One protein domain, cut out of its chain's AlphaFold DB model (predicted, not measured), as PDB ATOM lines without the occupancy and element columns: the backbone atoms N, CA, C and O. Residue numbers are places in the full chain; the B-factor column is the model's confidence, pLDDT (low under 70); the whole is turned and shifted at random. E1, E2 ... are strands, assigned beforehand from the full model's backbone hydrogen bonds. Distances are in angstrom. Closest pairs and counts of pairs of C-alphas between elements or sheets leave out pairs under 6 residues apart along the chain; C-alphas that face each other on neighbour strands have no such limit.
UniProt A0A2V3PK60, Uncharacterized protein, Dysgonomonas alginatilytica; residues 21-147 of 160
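Overview. This is residues 21 to 147 of the 160 residues of an uncharacterized protein of Dysgonomonas alginatilytica (UniProt A0A2V3PK60). Eight antiparallel strands make a closed barrel, E1, E3, E4, E5, E6, E7, E8, E11 and back to E1, with the short E2 paired onto E1 outside the ring. Beyond one end of the barrel reach residues 66 to 80, residues 97 to 110 and the small arm of E9 and E10. The printed part has 127 residues with eleven named strands, E1 to E11 in order along the chain, and no named helix; the class is all strand. It is compact and rounded, with a radius of gyration of the C-alphas of 15.0 A and spans of 42 by 33 by 28 A.

Along the chain. Find C-alpha 21 at (0.537, -24.281, 29.419); from there E1, the longest strand, runs 30.4 A to residue 32 and bends by 63 degrees at residue 28. Next come E2, residues 37 to 39, and E3, residues 43 to 49, 19.8 A long. E4 is residues 54 to 58. After a long stretch look for C-alpha 82 at (2.801, -13.517, 38.747), where E5 begins, running to residue 88 over 16.9 A; E6 is residues 91 to 96, 16.4 A. E7 is residues 112 to 116, E8 121 to 125, E9 129 to 131 and E10 134 to 136. E11, residues 139 to 146, covers 22.7 A and ends at C-alpha 146 at (-10.523, -29.082, 36.201).

Arrangement. Start at E1, whose pairing is staggered: E3 and E2 lie on one side of it, E11 on the other side. E1 and E2 form a hairpin, with N 30 and O 38 2.8 A apart. E1 and E3 are antiparallel, with N 23 to O 46 at 2.9 A. Now walk the meander E3 to E8, each strand the antiparallel neighbour of the one before. In the hairpin of E3 and E4 look at N 47 and O 56, 2.9 A. E4 and E5 form a hairpin across a long link, with N 55 to O 82 at 2.8 A. Three more hairpins follow: E5 and E6, N 85 to O 93, 2.9 A; E6 and E7, N 94 to O 113, 2.8 A; E7 and E8, N 114 to O 123, 2.9 A. E11 is antiparallel to E8, N 124 to O 141, 2.9 A, and to E1, N 28 to O 142, 2.9 A. E9 and E10 meet only at a point, where C-alphas 130 and 134 face each other at 5.4 A. E10 runs on into E11 at 8 degrees.

Size, cuts and confidence. The C-alphas farthest apart are those of Asp 61 and Gly 133, 43.7 A. The printed part has no cut. Its long links are residues 59 to 81 and 97 to 111. The mean pLDDT of the printed part is 75.3; look for values under 70 in residues 66 to 80, 97 to 110 and 126 to 138.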
ATOM      1  N   GLN A  21       1.523 -23.277  29.022       90.31
ATOM      2  CA  GLN A  21       0.537 -24.281  29.419       90.31
ATOM      3  C   GLN A  21      -0.629 -23.592  30.120       90.31
ATOM      4  O   GLN A  21      -0.447 -23.017  31.193       90.31
ATOM      5  N   THR A  22      -1.815 -23.663  29.524       91.50
ATOM      6  CA  THR A  22      -3.041 -23.069  30.074       91.50
ATOM      7  C   THR A  22      -3.865 -24.123  30.804       91.50
ATOM      8  O   THR A  22      -4.136 -25.191  30.259       91.50
ATOM      9  N   TYR A  23      -4.285 -23.814  32.030       94.50
ATOM     10  CA  TYR A  23      -5.149 -24.666  32.845       94.50
ATOM     11  C   TYR A  23      -6.346 -23.883  33.361       94.50
ATOM     12  O   TYR A  23      -6.212 -22.715  33.724       94.50
ATOM     13  N   TYR A  24      -7.493 -24.548  33.461       94.94
ATOM     14  CA  TYR A  24      -8.661 -23.985  34.119       94.94
ATOM     15  C   TYR A  24      -8.678 -24.338  35.609       94.94
ATOM     16  O   TYR A  24      -8.469 -25.490  35.998       94.94
ATOM     17  N   TYR A  25      -8.953 -23.333  36.435       95.31
ATOM     18  CA  TYR A  25      -9.095 -23.429  37.879       95.31
ATOM     19  C   TYR A  25     -10.520 -23.027  38.269       95.31
ATOM     20  O   TYR A  25     -10.888 -21.852  38.212       95.31
ATOM     21  N   GLN A  26     -11.311 -24.011  38.689       95.62
ATOM     22  CA  GLN A  26     -12.659 -23.830  39.216       95.62
ATOM     23  C   GLN A  26     -12.573 -23.271  40.635       95.62
ATOM     24  O   GLN A  26     -11.930 -23.877  41.496       95.62
ATOM     25  N   LYS A  27     -13.228 -22.141  40.901       94.00
ATOM     26  CA  LYS A  27     -13.391 -21.605  42.254       94.00
ATOM     27  C   LYS A  27     -14.321 -22.538  43.020       94.00
ATOM     28  O   LYS A  27     -15.369 -22.913  42.501       94.00
ATOM     29  N   VAL A  28     -13.913 -22.935  44.222       94.00
ATOM     30  CA  VAL A  28     -14.681 -23.867  45.064       94.00
ATOM     31  C   VAL A  28     -15.063 -23.274  46.412       94.00
ATOM     32  O   VAL A  28     -16.062 -23.694  46.993       94.00
ATOM     33  N   ALA A  29     -14.286 -22.316  46.926       90.38
ATOM     34  CA  ALA A  29     -14.607 -21.661  48.184       90.38
ATOM     35  C   ALA A  29     -13.996 -20.262  48.303       90.38
ATOM     36  O   ALA A  29     -12.907 -20.001  47.788       90.38
ATOM     37  N   LYS A  30     -14.666 -19.402  49.067       88.38
ATOM     38  CA  LYS A  30     -14.073 -18.249  49.745       88.38
ATOM     39  C   LYS A  30     -13.687 -18.668  51.160       88.38
ATOM     40  O   LYS A  30     -14.477 -19.320  51.833       88.38
ATOM     41  N   ILE A  31     -12.487 -18.307  51.584       85.50
ATOM     42  CA  ILE A  31     -11.965 -18.494  52.935       85.50
ATOM     43  C   ILE A  31     -11.927 -17.107  53.569       85.50
ATOM     44  O   ILE A  31     -11.246 -16.232  53.038       85.50
ATOM     45  N   ASP A  32     -12.678 -16.881  54.640       83.44
ATOM     46  CA  ASP A  32     -12.643 -15.604  55.360       83.44
ATOM     47  C   ASP A  32     -11.432 -15.493  56.305       83.44
ATOM     48  O   ASP A  32     -10.601 -16.401  56.400       83.44
ATOM     49  N   GLU A  33     -11.325 -14.364  57.005       77.25
ATOM     50  CA  GLU A  33     -10.257 -14.096  57.978       77.25
ATOM     51  C   GLU A  33     -10.201 -15.108  59.140       77.25
ATOM     52  O   GLU A  33      -9.137 -15.324  59.720       77.25
ATOM     53  N   ASN A  34     -11.320 -15.775  59.442       81.00
ATOM     54  CA  ASN A  34     -11.436 -16.791  60.490       81.00
ATOM     55  C   ASN A  34     -11.184 -18.213  59.957       81.00
ATOM     56  O   ASN A  34     -11.270 -19.187  60.707       81.00
ATOM     57  N   GLY A  35     -10.879 -18.356  58.662       77.88
ATOM     58  CA  GLY A  35     -10.672 -19.644  58.007       77.88
ATOM     59  C   GLY A  35     -11.965 -20.383  57.648       77.88
ATOM     60  O   GLY A  35     -11.901 -21.540  57.213       77.88
ATOM     61  N   VAL A  36     -13.131 -19.751  57.804       85.75
ATOM     62  CA  VAL A  36     -14.425 -20.341  57.448       85.75
ATOM     63  C   VAL A  36     -14.553 -20.384  55.931       85.75
ATOM     64  O   VAL A  36     -14.246 -19.419  55.229       85.75
ATOM     65  N   LYS A  37     -15.002 -21.534  55.416       89.81
ATOM     66  CA  LYS A  37     -15.181 -21.764  53.981       89.81
ATOM     67  C   LYS A  37     -16.634 -21.597  53.573       89.81
ATOM     68  O   LYS A  37     -17.486 -22.367  54.009       89.81
ATOM     69  N   THR A  38     -16.873 -20.685  52.644       91.38
ATOM     70  CA  THR A  38     -18.169 -20.518  51.981       91.38
ATOM     71  C   THR A  38     -18.055 -20.988  50.541       91.38
ATOM     72  O   THR A  38     -17.093 -20.640  49.856       91.38
ATOM     73  N   LYS A  39     -19.014 -21.798  50.078       92.19
ATOM     74  CA  LYS A  39     -19.054 -22.276  48.691       92.19
ATOM     75  C   LYS A  39     -19.149 -21.087  47.736       92.19
ATOM     76  O   LYS A  39     -19.919 -20.162  47.961       92.19
ATOM     77  N   GLU A  40     -18.374 -21.147  46.665       87.19
ATOM     78  CA  GLU A  40     -18.316 -20.125  45.625       87.19
ATOM     79  C   GLU A  40     -18.289 -20.790  44.254       87.19
ATOM     80  O   GLU A  40     -17.808 -21.916  44.124       87.19
ATOM     81  N   ASN A  41     -18.753 -20.063  43.238       84.75
ATOM     82  CA  ASN A  41     -18.776 -20.511  41.849       84.75
ATOM     83  C   ASN A  41     -17.914 -19.597  40.951       84.75
ATOM     84  O   ASN A  41     -17.381 -18.563  41.375       84.75
ATOM     85  N   GLY A  42     -17.761 -20.007  39.692       88.31
ATOM     86  CA  GLY A  42     -16.909 -19.364  38.692       88.31
ATOM     87  C   GLY A  42     -15.498 -19.951  38.640       88.31
ATOM     88  O   GLY A  42     -15.165 -20.901  39.340       88.31
ATOM     89  N   GLY A  43     -14.627 -19.381  37.819       90.62
ATOM     90  CA  GLY A  43     -13.261 -19.873  37.679       90.62
ATOM     91  C   GLY A  43     -12.418 -18.974  36.798       90.62
ATOM     92  O   GLY A  43     -12.870 -17.921  36.353       90.62
ATOM     93  N   MET A  44     -11.175 -19.378  36.579       91.06
ATOM     94  CA  MET A  44     -10.227 -18.633  35.756       91.06
ATOM     95  C   MET A  44      -9.314 -19.583  34.992       91.06
ATOM     96  O   MET A  44      -9.026 -20.685  35.460       91.06
ATOM     97  N   TYR A  45      -8.824 -19.135  33.838       91.19
ATOM     98  CA  TYR A  45      -7.708 -19.797  33.179       91.19
ATOM     99  C   TYR A  45      -6.401 -19.148  33.627       91.19
ATOM    100  O   TYR A  45      -6.289 -17.924  33.688       91.19
ATOM    101  N   ILE A  46      -5.417 -19.983  33.949       93.00
ATOM    102  CA  ILE A  46      -4.050 -19.574  34.259       93.00
ATOM    103  C   ILE A  46      -3.126 -20.175  33.209       93.00
ATOM    104  O   ILE A  46      -3.062 -21.400  33.069       93.00
ATOM    105  N   THR A  47      -2.370 -19.325  32.519       92.38
ATOM    106  CA  THR A  47      -1.283 -19.755  31.636       92.38
ATOM    107  C   THR A  47       0.045 -19.659  32.365       92.38
ATOM    108  O   THR A  47       0.404 -18.601  32.880       92.38
ATOM    109  N   PHE A  48       0.799 -20.755  32.371       92.69
ATOM    110  CA  PHE A  48       2.179 -20.817  32.838       92.69
ATOM    111  C   PHE A  48       3.133 -20.749  31.654       92.69
ATOM    112  O   PHE A  48       2.933 -21.457  30.671       92.69
ATOM    113  N   ILE A  49       4.198 -19.962  31.761       89.31
ATOM    114  CA  ILE A  49       5.264 -19.887  30.753       89.31
ATOM    115  C   ILE A  49       6.632 -20.073  31.414       89.31
ATOM    116  O   ILE A  49       6.719 -20.126  32.642       89.31
ATOM    117  N   ASN A  50       7.694 -20.162  30.606       84.75
ATOM    118  CA  ASN A  50       9.082 -20.257  31.074       84.75
ATOM    119  C   ASN A  50       9.250 -21.357  32.133       84.75
ATOM    120  O   ASN A  50       9.633 -21.081  33.262       84.75
ATOM    121  N   ASN A  51       8.861 -22.594  31.810       85.31
ATOM    122  CA  ASN A  51       8.910 -23.728  32.745       85.31
ATOM    123  C   ASN A  51       8.189 -23.492  34.088       85.31
ATOM    124  O   ASN A  51       8.540 -24.105  35.091       85.31
ATOM    125  N   LYS A  52       7.126 -22.675  34.078       89.06
ATOM    126  CA  LYS A  52       6.343 -22.257  35.252       89.06
ATOM    127  C   LYS A  52       7.047 -21.237  36.154       89.06
ATOM    128  O   LYS A  52       6.561 -21.007  37.253       89.06
ATOM    129  N   ASP A  53       8.088 -20.546  35.699       90.25
ATOM    130  CA  ASP A  53       8.675 -19.420  36.448       90.25
ATOM    131  C   ASP A  53       7.773 -18.172  36.451       90.25
ATOM    132  O   ASP A  53       7.941 -17.262  37.265       90.25
ATOM    133  N   MET A  54       6.781 -18.124  35.557       89.88
ATOM    134  CA  MET A  54       5.797 -17.050  35.481       89.88
ATOM    135  C   MET A  54       4.420 -17.597  35.103       89.88
ATOM    136  O   MET A  54       4.310 -18.530  34.302       89.88
ATOM    137  N   CYS A  55       3.363 -16.979  35.625       91.31
ATOM    138  CA  CYS A  55       1.995 -17.222  35.194       91.31
ATOM    139  C   CYS A  55       1.165 -15.936  35.100       91.31
ATOM    140  O   CYS A  55       1.523 -14.893  35.651       91.31
ATOM    141  N   TYR A  56       0.044 -16.007  34.388       87.94
ATOM    142  CA  TYR A  56      -0.921 -14.916  34.267       87.94
ATOM    143  C   TYR A  56      -2.331 -15.454  34.027       87.94
ATOM    144  O   TYR A  56      -2.505 -16.581  33.563       87.94
ATOM    145  N   GLU A  57      -3.336 -14.634  34.327       87.62
ATOM    146  CA  GLU A  57      -4.720 -14.937  33.970       87.62
ATOM    147  C   GLU A  57      -4.953 -14.764  32.465       87.62
ATOM    148  O   GLU A  57      -4.590 -13.743  31.867       87.62
ATOM    149  N   SER A  58      -5.581 -15.761  31.857       86.50
ATOM    150  CA  SER A  58      -5.810 -15.844  30.420       86.50
ATOM    151  C   SER A  58      -7.266 -16.165  30.098       86.50
ATOM    152  O   SER A  58      -8.070 -16.468  30.977       86.50
ATOM    153  N   ASP A  59      -7.609 -16.107  28.818       86.94
ATOM    154  CA  ASP A  59      -8.765 -16.814  28.289       86.94
ATOM    155  C   ASP A  59      -8.441 -18.305  28.066       86.94
ATOM    156  O   ASP A  59      -7.348 -18.792  28.386       86.94
ATOM    157  N   LYS A  60      -9.418 -19.033  27.517       86.00
ATOM    158  CA  LYS A  60      -9.313 -20.466  27.206       86.00
ATOM    159  C   LYS A  60      -8.209 -20.798  26.195       86.00
ATOM    160  O   LYS A  60      -7.699 -21.913  26.205       86.00
ATOM    161  N   ASP A  61      -7.851 -19.841  25.342       83.62
ATOM    162  CA  ASP A  61      -6.876 -20.006  24.265       83.62
ATOM    163  C   ASP A  61      -5.464 -19.580  24.726       83.62
ATOM    164  O   ASP A  61      -4.494 -19.679  23.977       83.62
ATOM    165  N   GLY A  62      -5.324 -19.150  25.988       82.88
ATOM    166  CA  GLY A  62      -4.058 -18.734  26.592       82.88
ATOM    167  C   GLY A  62      -3.675 -17.281  26.307       82.88
ATOM    168  O   GLY A  62      -2.580 -16.847  26.690       82.88
ATOM    169  N   TYR A  63      -4.562 -16.503  25.679       83.00
ATOM    170  CA  TYR A  63      -4.349 -15.071  25.524       83.00
ATOM    171  C   TYR A  63      -4.604 -14.373  26.848       83.00
ATOM    172  O   TYR A  63      -5.581 -14.614  27.552       83.00
ATOM    173  N   ARG A  64      -3.688 -13.480  27.204       83.06
ATOM    174  CA  ARG A  64      -3.743 -12.743  28.460       83.06
ATOM    175  C   ARG A  64      -5.012 -11.897  28.548       83.06
ATOM    176  O   ARG A  64      -5.264 -11.064  27.676       83.06
ATOM    177  N   ILE A  65      -5.725 -12.015  29.665       77.81
ATOM    178  CA  ILE A  65      -6.817 -11.097  29.983       77.81
ATOM    179  C   ILE A  65      -6.207  -9.779  30.459       77.81
ATOM    180  O   ILE A  65      -5.420  -9.733  31.404       77.81
ATOM    181  N   LYS A  66      -6.588  -8.676  29.811       66.12
ATOM    182  CA  LYS A  66      -6.300  -7.330  30.311       66.12
ATOM    183  C   LYS A  66      -7.322  -7.006  31.395       66.12
ATOM    184  O   LYS A  66      -8.458  -6.660  31.081       66.12
ATOM    185  N   LYS A  67      -6.937  -7.133  32.663       58.72
ATOM    186  CA  LYS A  67      -7.762  -6.650  33.772       58.72
ATOM    187  C   LYS A  67      -7.452  -5.180  34.029       58.72
ATOM    188  O   LYS A  67      -6.294  -4.791  34.133       58.72
ATOM    189  N   SER A  68      -8.496  -4.366  34.121       48.91
ATOM    190  CA  SER A  68      -8.391  -3.015  34.667       48.91
ATOM    191  C   SER A  68      -8.613  -3.123  36.172       48.91
ATOM    192  O   SER A  68      -9.743  -3.338  36.611       48.91
ATOM    193  N   TYR A  69      -7.549  -3.030  36.966       49.41
ATOM    194  CA  TYR A  69      -7.695  -2.807  38.403       49.41
ATOM    195  C   TYR A  69      -7.950  -1.313  38.603       49.41
ATOM    196  O   TYR A  69      -7.028  -0.506  38.667       49.41
ATOM    197  N   GLY A  70      -9.224  -0.926  38.592       37.62
ATOM    198  CA  GLY A  70      -9.622   0.464  38.765       37.62
ATOM    199  C   GLY A  70      -9.521   0.890  40.226       37.62
ATOM    200  O   GLY A  70     -10.339   0.471  41.037       37.62
ATOM    201  N   TYR A  71      -8.583   1.780  40.543       41.09
ATOM    202  CA  TYR A  71      -8.714   2.695  41.677       41.09
ATOM    203  C   TYR A  71      -8.520   4.127  41.166       41.09
ATOM    204  O   TYR A  71      -7.473   4.473  40.635       41.09
ATOM    205  N   MET A  72      -9.578   4.934  41.297       36.06
ATOM    206  CA  MET A  72      -9.627   6.381  41.032       36.06
ATOM    207  C   MET A  72      -9.158   6.834  39.633       36.06
ATOM    208  O   MET A  72      -8.044   7.307  39.437       36.06
ATOM    209  N   GLY A  73     -10.066   6.779  38.653       35.50
ATOM    210  CA  GLY A  73     -10.053   7.678  37.485       35.50
ATOM    211  C   GLY A  73      -8.961   7.484  36.426       35.50
ATOM    212  O   GLY A  73      -9.058   8.102  35.371       35.50
ATOM    213  N   SER A  74      -7.973   6.616  36.644       37.75
ATOM    214  CA  SER A  74      -6.937   6.303  35.651       37.75
ATOM    215  C   SER A  74      -6.958   4.815  35.318       37.75
ATOM    216  O   SER A  74      -6.425   3.980  36.041       37.75
ATOM    217  N   MET A  75      -7.616   4.477  34.208       38.19
ATOM    218  CA  MET A  75      -7.600   3.138  33.619       38.19
ATOM    219  C   MET A  75      -6.225   2.872  32.992       38.19
ATOM    220  O   MET A  75      -6.031   3.125  31.804       38.19
ATOM    221  N   MET A  76      -5.258   2.368  33.760       41.25
ATOM    222  CA  MET A  76      -4.059   1.782  33.158       41.25
ATOM    223  C   MET A  76      -4.267   0.272  32.996       41.25
ATOM    224  O   MET A  76      -4.480  -0.423  33.990       41.25
ATOM    225  N   PRO A  77      -4.239  -0.264  31.762       44.16
ATOM    226  CA  PRO A  77      -4.327  -1.700  31.537       44.16
ATOM    227  C   PRO A  77      -3.041  -2.360  32.044       44.16
ATOM    228  O   PRO A  77      -2.049  -2.426  31.317       44.16
ATOM    229  N   SER A  78      -3.028  -2.837  33.290       51.94
ATOM    230  CA  SER A  78      -1.880  -3.571  33.811       51.94
ATOM    231  C   SER A  78      -1.926  -5.009  33.296       51.94
ATOM    232  O   SER A  78      -2.903  -5.747  33.444       51.94
ATOM    233  N   GLN A  79      -0.857  -5.419  32.615       57.16
ATOM    234  CA  GLN A  79      -0.633  -6.825  32.309       57.16
ATOM    235  C   GLN A  79      -0.213  -7.512  33.608       57.16
ATOM    236  O   GLN A  79       0.942  -7.431  34.013       57.16
ATOM    237  N   THR A  80      -1.162  -8.158  34.276       69.56
ATOM    238  CA  THR A  80      -0.940  -8.762  35.591       69.56
ATOM    239  C   THR A  80      -0.101 -10.035  35.423       69.56
ATOM    240  O   THR A  80      -0.542 -11.001  34.796       69.56
ATOM    241  N   ASN A  81       1.148 -10.004  35.892       82.00
ATOM    242  CA  ASN A  81       2.082 -11.132  35.880       82.00
ATOM    243  C   ASN A  81       2.366 -11.582  37.304       82.00
ATOM    244  O   ASN A  81       2.649 -10.754  38.169       82.00
ATOM    245  N   TRP A  82       2.378 -12.893  37.506       86.50
ATOM    246  CA  TRP A  82       2.801 -13.517  38.747       86.50
ATOM    247  C   TRP A  82       4.091 -14.277  38.502       86.50
ATOM    248  O   TRP A  82       4.165 -15.124  37.612       86.50
ATOM    249  N   TYR A  83       5.108 -13.965  39.291       89.12
ATOM    250  CA  TYR A  83       6.432 -14.561  39.171       89.12
ATOM    251  C   TYR A  83       6.653 -15.540  40.311       89.12
ATOM    252  O   TYR A  83       6.314 -15.239  41.458       89.12
ATOM    253  N   TYR A  84       7.219 -16.700  39.993       91.81
ATOM    254  CA  TYR A  84       7.625 -17.677  40.989       91.81
ATOM    255  C   TYR A  84       8.665 -17.059  41.930       91.81
ATOM    256  O   TYR A  84       9.633 -16.441  41.489       91.81
ATOM    257  N   ILE A  85       8.467 -17.238  43.235       90.62
ATOM    258  CA  ILE A  85       9.410 -16.775  44.260       90.62
ATOM    259  C   ILE A  85      10.146 -17.955  44.872       90.62
ATOM    260  O   ILE A  85      11.368 -17.947  45.001       90.62
ATOM    261  N   LYS A  86       9.385 -18.937  45.361       90.31
ATOM    262  CA  LYS A  86       9.913 -20.027  46.178       90.31
ATOM    263  C   LYS A  86       8.927 -21.175  46.287       90.31
ATOM    264  O   LYS A  86       7.725 -21.011  46.086       90.31
ATOM    265  N   THR A  87       9.449 -22.311  46.730       89.62
ATOM    266  CA  THR A  87       8.660 -23.455  47.176       89.62
ATOM    267  C   THR A  87       8.868 -23.644  48.674       89.62
ATOM    268  O   THR A  87      10.005 -23.637  49.143       89.62
ATOM    269  N   LYS A  88       7.783 -23.806  49.433       85.12
ATOM    270  CA  LYS A  88       7.817 -24.122  50.868       85.12
ATOM    271  C   LYS A  88       6.811 -25.231  51.145       85.12
ATOM    272  O   LYS A  88       5.658 -25.092  50.760       85.12
ATOM    273  N   GLU A  89       7.249 -26.321  51.780       89.38
ATOM    274  CA  GLU A  89       6.366 -27.424  52.210       89.38
ATOM    275  C   GLU A  89       5.454 -27.946  51.077       89.38
ATOM    276  O   GLU A  89       4.256 -28.146  51.250       89.38
ATOM    277  N   GLY A  90       6.011 -28.112  49.870       87.56
ATOM    278  CA  GLY A  90       5.253 -28.586  48.704       87.56
ATOM    279  C   GLY A  90       4.290 -27.558  48.097       87.56
ATOM    280  O   GLY A  90       3.464 -27.926  47.268       87.56
ATOM    281  N   THR A  91       4.390 -26.284  48.485       90.19
ATOM    282  CA  THR A  91       3.593 -25.180  47.938       90.19
ATOM    283  C   THR A  91       4.485 -24.213  47.165       90.19
ATOM    284  O   THR A  91       5.432 -23.654  47.724       90.19
ATOM    285  N   HIS A  92       4.183 -24.004  45.886       92.25
ATOM    286  CA  HIS A  92       4.810 -23.012  45.019       92.25
ATOM    287  C   HIS A  92       4.145 -21.650  45.219       92.25
ATOM    288  O   HIS A  92       2.926 -21.523  45.098       92.25
ATOM    289  N   VAL A  93       4.948 -20.631  45.514       90.12
ATOM    290  CA  VAL A  93       4.478 -19.273  45.794       90.12
ATOM    291  C   VAL A  93       4.821 -18.370  44.623       90.12
ATOM    292  O   VAL A  93       5.989 -18.270  44.241       90.12
ATOM    293  N   TYR A  94       3.810 -17.681  44.108       90.19
ATOM    294  CA  TYR A  94       3.954 -16.663  43.083       90.19
ATOM    295  C   TYR A  94       3.436 -15.325  43.597       90.19
ATOM    296  O   TYR A  94       2.401 -15.275  44.261       90.19
ATOM    297  N   GLN A  95       4.127 -14.243  43.257       84.75
ATOM    298  CA  GLN A  95       3.753 -12.883  43.644       84.75
ATOM    299  C   GLN A  95       3.528 -12.019  42.417       84.75
ATOM    300  O   GLN A  95       4.278 -12.089  41.437       84.75
ATOM    301  N   HIS A  96       2.492 -11.192  42.500       78.62
ATOM    302  CA  HIS A  96       2.269 -10.128  41.545       78.62
ATOM    303  C   HIS A  96       3.379  -9.078  41.655       78.62
ATOM    304  O   HIS A  96       3.611  -8.529  42.728       78.62
ATOM    305  N   LYS A  97       4.047  -8.770  40.543       67.69
ATOM    306  CA  LYS A  97       5.008  -7.666  40.482       67.69
ATOM    307  C   LYS A  97       4.491  -6.620  39.510       67.69
ATOM    308  O   LYS A  97       4.504  -6.856  38.300       67.69
ATOM    309  N   ASP A  98       4.060  -5.478  40.038       61.00
ATOM    310  CA  ASP A  98       3.730  -4.332  39.199       61.00
ATOM    311  C   ASP A  98       5.028  -3.735  38.637       61.00
ATOM    312  O   ASP A  98       5.978  -3.457  39.372       61.00
ATOM    313  N   ILE A  99       5.112  -3.619  37.313       51.53
ATOM    314  CA  ILE A  99       6.330  -3.188  36.609       51.53
ATOM    315  C   ILE A  99       6.400  -1.650  36.543       51.53
ATOM    316  O   ILE A  99       7.468  -1.104  36.279       51.53
ATOM    317  N   TYR A 100       5.295  -0.942  36.818       48.75
ATOM    318  CA  TYR A 100       5.166   0.497  36.543       48.75
ATOM    319  C   TYR A 100       5.071   1.411  37.770       48.75
ATOM    320  O   TYR A 100       5.042   2.631  37.616       48.75
ATOM    321  N   SER A 101       5.043   0.880  38.990       48.28
ATOM    322  CA  SER A 101       4.902   1.711  40.186       48.28
ATOM    323  C   SER A 101       6.267   2.079  40.778       48.28
ATOM    324  O   SER A 101       6.740   1.444  41.719       48.28
ATOM    325  N   ASP A 102       6.867   3.153  40.270       43.78
ATOM    326  CA  ASP A 102       7.961   3.885  40.937       43.78
ATOM    327  C   ASP A 102       7.440   4.742  42.120       43.78
ATOM    328  O   ASP A 102       8.093   5.652  42.623       43.78
ATOM    329  N   SER A 103       6.206   4.483  42.564       46.16
ATOM    330  CA  SER A 103       5.551   5.190  43.652       46.16
ATOM    331  C   SER A 103       5.477   4.307  44.893       46.16
ATOM    332  O   SER A 103       5.168   3.116  44.851       46.16
ATOM    333  N   SER A 104       5.690   4.941  46.039       46.25
ATOM    334  CA  SER A 104       5.512   4.445  47.409       46.25
ATOM    335  C   SER A 104       4.139   3.812  47.719       46.25
ATOM    336  O   SER A 104       3.916   3.369  48.845       46.25
ATOM    337  N   TYR A 105       3.238   3.731  46.734       41.47
ATOM    338  CA  TYR A 105       1.896   3.156  46.799       41.47
ATOM    339  C   TYR A 105       1.810   1.681  46.368       41.47
ATOM    340  O   TYR A 105       0.789   1.047  46.622       41.47
ATOM    341  N   SER A 106       2.861   1.096  45.781       46.81
ATOM    342  CA  SER A 106       2.851  -0.316  45.342       46.81
ATOM    343  C   SER A 106       2.837  -1.346  46.476       46.81
ATOM    344  O   SER A 106       2.570  -2.522  46.247       46.81
ATOM    345  N   ARG A 107       3.082  -0.900  47.715       42.72
ATOM    346  CA  ARG A 107       3.172  -1.746  48.918       42.72
ATOM    347  C   ARG A 107       1.855  -2.402  49.343       42.72
ATOM    348  O   ARG A 107       1.882  -3.243  50.230       42.72
ATOM    349  N   TRP A 108       0.724  -2.008  48.762       43.84
ATOM    350  CA  TRP A 108      -0.602  -2.348  49.291       43.84
ATOM    351  C   TRP A 108      -1.326  -3.483  48.556       43.84
ATOM    352  O   TRP A 108      -2.425  -3.844  48.955       43.84
ATOM    353  N   LEU A 109      -0.759  -4.059  47.487       54.25
ATOM    354  CA  LEU A 109      -1.446  -5.076  46.672       54.25
ATOM    355  C   LEU A 109      -0.516  -6.223  46.228       54.25
ATOM    356  O   LEU A 109      -0.583  -6.687  45.088       54.25
ATOM    357  N   ASP A 110       0.327  -6.715  47.138       62.50
ATOM    358  CA  ASP A 110       0.986  -8.026  47.020       62.50
ATOM    359  C   ASP A 110      -0.020  -9.198  46.933       62.50
ATOM    360  O   ASP A 110      -0.273  -9.927  47.890       62.50
ATOM    361  N   ILE A 111      -0.650  -9.379  45.775       75.12
ATOM    362  CA  ILE A 111      -1.505 -10.535  45.499       75.12
ATOM    363  C   ILE A 111      -0.619 -11.762  45.293       75.12
ATOM    364  O   ILE A 111       0.285 -11.760  44.449       75.12
ATOM    365  N   PHE A 112      -0.921 -12.831  46.028       83.75
ATOM    366  CA  PHE A 112      -0.174 -14.082  45.966       83.75
ATOM    367  C   PHE A 112      -1.022 -15.224  45.415       83.75
ATOM    368  O   PHE A 112      -2.183 -15.400  45.796       83.75
ATOM    369  N   TYR A 113      -0.390 -16.050  44.587       90.25
ATOM    370  CA  TYR A 113      -0.889 -17.367  44.213       90.25
ATOM    371  C   TYR A 113      -0.057 -18.449  44.889       90.25
ATOM    372  O   TYR A 113       1.171 -18.467  44.789       90.25
ATOM    373  N   TYR A 114      -0.745 -19.371  45.551       92.38
ATOM    374  CA  TYR A 114      -0.156 -20.539  46.188       92.38
ATOM    375  C   TYR A 114      -0.658 -21.790  45.480       92.38
ATOM    376  O   TYR A 114      -1.825 -22.160  45.628       92.38
ATOM    377  N   PHE A 115       0.212 -22.440  44.718       95.12
ATOM    378  CA  PHE A 115      -0.093 -23.710  44.068       95.12
ATOM    379  C   PHE A 115       0.471 -24.859  44.889       95.12
ATOM    380  O   PHE A 115       1.597 -24.779  45.374       95.12
ATOM    381  N   ASN A 116      -0.273 -25.950  45.026       93.88
ATOM    382  CA  ASN A 116       0.316 -27.187  45.533       93.88
ATOM    383  C   ASN A 116       1.287 -27.797  44.496       93.88
ATOM    384  O   ASN A 116       1.316 -27.394  43.335       93.88
ATOM    385  N   SER A 117       2.082 -28.782  44.914       90.06
ATOM    386  CA  SER A 117       3.210 -29.328  44.142       90.06
ATOM    387  C   SER A 117       2.864 -29.878  42.754       90.06
ATOM    388  O   SER A 117       3.718 -29.932  41.875       90.06
ATOM    389  N   ASP A 118       1.627 -30.325  42.549       92.88
ATOM    390  CA  ASP A 118       1.134 -30.872  41.280       92.88
ATOM    391  C   ASP A 118       0.264 -29.878  40.485       92.88
ATOM    392  O   ASP A 118      -0.256 -30.219  39.415       92.88
ATOM    393  N   PHE A 119       0.126 -28.645  40.988       93.81
ATOM    394  CA  PHE A 119      -0.696 -27.581  40.417       93.81
ATOM    395  C   PHE A 119      -2.180 -27.976  40.253       93.81
ATOM    396  O   PHE A 119      -2.871 -27.470  39.370       93.81
ATOM    397  N   ASN A 120      -2.696 -28.893  41.078       95.19
ATOM    398  CA  ASN A 120      -4.121 -29.243  41.101       95.19
ATOM    399  C   ASN A 120      -4.964 -28.321  41.992       95.19
ATOM    400  O   ASN A 120      -6.192 -28.332  41.900       95.19
ATOM    401  N   LYS A 121      -4.335 -27.525  42.857       94.81
ATOM    402  CA  LYS A 121      -4.995 -26.596  43.775       94.81
ATOM    403  C   LYS A 121      -4.285 -25.249  43.768       94.81
ATOM    404  O   LYS A 121      -3.059 -25.197  43.776       94.81
ATOM    405  N   LEU A 122      -5.076 -24.182  43.798       94.44
ATOM    406  CA  LEU A 122      -4.623 -22.798  43.892       94.44
ATOM    407  C   LEU A 122      -5.328 -22.120  45.070       94.44
ATOM    408  O   LEU A 122      -6.550 -22.189  45.180       94.44
ATOM    409  N   ILE A 123      -4.568 -21.440  45.925       92.00
ATOM    410  CA  ILE A 123      -5.097 -20.421  46.834       92.00
ATOM    411  C   ILE A 123      -4.686 -19.050  46.304       92.00
ATOM    412  O   ILE A 123      -3.499 -18.770  46.141       92.00
ATOM    413  N   HIS A 124      -5.674 -18.205  46.036       88.12
ATOM    414  CA  HIS A 124      -5.490 -16.809  45.658       88.12
ATOM    415  C   HIS A 124      -5.722 -15.938  46.890       88.12
ATOM    416  O   HIS A 124      -6.854 -15.830  47.365       88.12
ATOM    417  N   CYS A 125      -4.653 -15.337  47.410       80.75
ATOM    418  CA  CYS A 125      -4.723 -14.462  48.575       80.75
ATOM    419  C   CYS A 125      -4.688 -12.996  48.153       80.75
ATOM    420  O   CYS A 125      -3.799 -12.586  47.401       80.75
ATOM    421  N   HIS A 126      -5.605 -12.210  48.709       69.50
ATOM    422  CA  HIS A 126      -5.557 -10.757  48.635       69.50
ATOM    423  C   HIS A 126      -4.877 -10.212  49.908       69.50
ATOM    424  O   HIS A 126      -5.256 -10.618  51.010       69.50
ATOM    425  N   PRO A 127      -3.837  -9.371  49.777       62.12
ATOM    426  CA  PRO A 127      -3.012  -8.899  50.893       62.12
ATOM    427  C   PRO A 127      -3.704  -7.844  51.764       62.12
ATOM    428  O   PRO A 127      -4.756  -7.310  51.416       62.12
ATOM    429  N   GLU A 128      -3.052  -7.563  52.897       57.72
ATOM    430  CA  GLU A 128      -3.431  -6.599  53.934       57.72
ATOM    431  C   GLU A 128      -3.759  -5.193  53.395       57.72
ATOM    432  O   GLU A 128      -3.027  -4.618  52.591       57.72
ATOM    433  N   GLY A 129      -4.799  -4.594  53.976       46.75
ATOM    434  CA  GLY A 129      -4.911  -3.152  54.173       46.75
ATOM    435  C   GLY A 129      -5.090  -2.874  55.666       46.75
ATOM    436  O   GLY A 129      -5.701  -3.672  56.374       46.75
ATOM    437  N   GLU A 130      -4.550  -1.758  56.151       38.12
ATOM    438  CA  GLU A 130      -4.774  -1.268  57.513       38.12
ATOM    439  C   GLU A 130      -5.823  -0.151  57.439       38.12
ATOM    440  O   GLU A 130      -5.561   0.927  56.905       38.12
ATOM    441  N   TYR A 131      -7.034  -0.406  57.934       38.16
ATOM    442  CA  TYR A 131      -8.058   0.626  58.107       38.16
ATOM    443  C   TYR A 131      -8.230   0.853  59.607       38.16
ATOM    444  O   TYR A 131      -8.599  -0.066  60.331       38.16
ATOM    445  N   ALA A 132      -7.911   2.057  60.085       31.81
ATOM    446  CA  ALA A 132      -7.975   2.405  61.508       31.81
ATOM    447  C   ALA A 132      -7.120   1.515  62.450       31.81
ATOM    448  O   ALA A 132      -7.497   1.294  63.598       31.81
ATOM    449  N   GLY A 133      -5.951   1.041  61.996       30.42
ATOM    450  CA  GLY A 133      -4.949   0.408  62.872       30.42
ATOM    451  C   GLY A 133      -5.136  -1.090  63.142       30.42
ATOM    452  O   GLY A 133      -4.642  -1.591  64.151       30.42
ATOM    453  N   ILE A 134      -5.866  -1.811  62.284       37.16
ATOM    454  CA  ILE A 134      -6.082  -3.261  62.412       37.16
ATOM    455  C   ILE A 134      -5.522  -3.979  61.178       37.16
ATOM    456  O   ILE A 134      -5.890  -3.657  60.048       37.16
ATOM    457  N   LYS A 135      -4.642  -4.969  61.394       45.12
ATOM    458  CA  LYS A 135      -4.134  -5.883  60.356       45.12
ATOM    459  C   LYS A 135      -5.139  -7.007  60.114       45.12
ATOM    460  O   LYS A 135      -5.373  -7.808  61.014       45.12
ATOM    461  N   MET A 136      -5.682  -7.094  58.902       42.44
ATOM    462  CA  MET A 136      -6.571  -8.184  58.489       42.44
ATOM    463  C   MET A 136      -6.088  -8.833  57.180       42.44
ATOM    464  O   MET A 136      -5.858  -8.113  56.204       42.44
ATOM    465  N   PRO A 137      -5.989 -10.175  57.092       55.50
ATOM    466  CA  PRO A 137      -6.154 -10.882  55.826       55.50
ATOM    467  C   PRO A 137      -7.651 -10.894  55.474       55.50
ATOM    468  O   PRO A 137      -8.425 -11.557  56.150       55.50
ATOM    469  N   TYR A 138      -8.091 -10.159  54.446       59.91
ATOM    470  CA  TYR A 138      -9.536  -9.943  54.248       59.91
ATOM    471  C   TYR A 138     -10.281 -11.228  53.844       59.91
ATOM    472  O   TYR A 138     -11.385 -11.488  54.317       59.91
ATOM    473  N   TRP A 139      -9.689 -12.017  52.940       71.50
ATOM    474  CA  TRP A 139     -10.161 -13.342  52.520       71.50
ATOM    475  C   TRP A 139      -9.213 -13.934  51.462       71.50
ATOM    476  O   TRP A 139      -8.394 -13.238  50.857       71.50
ATOM    477  N   ALA A 140      -9.356 -15.229  51.195       86.44
ATOM    478  CA  ALA A 140      -8.729 -15.922  50.074       86.44
ATOM    479  C   ALA A 140      -9.774 -16.693  49.260       86.44
ATOM    480  O   ALA A 140     -10.841 -17.037  49.763       86.44
ATOM    481  N   TYR A 141      -9.464 -17.000  48.005       90.44
ATOM    482  CA  TYR A 141     -10.245 -17.949  47.214       90.44
ATOM    483  C   TYR A 141      -9.470 -19.251  47.034       90.44
ATOM    484  O   TYR A 141      -8.294 -19.247  46.665       90.44
ATOM    485  N   GLU A 142     -10.148 -20.371  47.261       92.75
ATOM    486  CA  GLU A 142      -9.662 -21.703  46.927       92.75
ATOM    487  C   GLU A 142     -10.186 -22.116  45.554       92.75
ATOM    488  O   GLU A 142     -11.386 -22.035  45.275       92.75
ATOM    489  N   TYR A 143      -9.278 -22.624  44.726       95.19
ATOM    490  CA  TYR A 143      -9.571 -23.175  43.415       95.19
ATOM    491  C   TYR A 143      -9.012 -24.588  43.262       95.19
ATOM    492  O   TYR A 143      -7.975 -24.932  43.840       95.19
ATOM    493  N   LYS A 144      -9.665 -25.387  42.418       95.88
ATOM    494  CA  LYS A 144      -9.206 -26.712  41.986       95.88
ATOM    495  C   LYS A 144      -9.081 -26.755  40.470       95.88
ATOM    496  O   LYS A 144      -9.940 -26.234  39.765       95.88
ATOM    497  N   ARG A 145      -8.026 -27.391  39.968       94.31
ATOM    498  CA  ARG A 145      -7.849 -27.616  38.533       94.31
ATOM    499  C   ARG A 145      -8.940 -28.559  38.023       94.31
ATOM    500  O   ARG A 145      -9.191 -29.596  38.638       94.31
ATOM    501  N   SER A 146      -9.558 -28.223  36.898       91.62
ATOM    502  CA  SER A 146     -10.523 -29.082  36.201       91.62
ATOM    503  C   SER A 146     -10.302 -29.021  34.688       91.62
ATOM    504  O   SER A 146      -9.486 -28.242  34.193       91.62
ATOM    505  N   ASN A 147     -11.028 -29.851  33.936       85.75
ATOM    506  CA  ASN A 147     -10.915 -29.931  32.473       85.75
ATOM    507  C   ASN A 147     -11.555 -28.737  31.732       85.75
ATOM    508  O   ASN A 147     -11.608 -28.736  30.507       85.75
TER     509      ASN A 147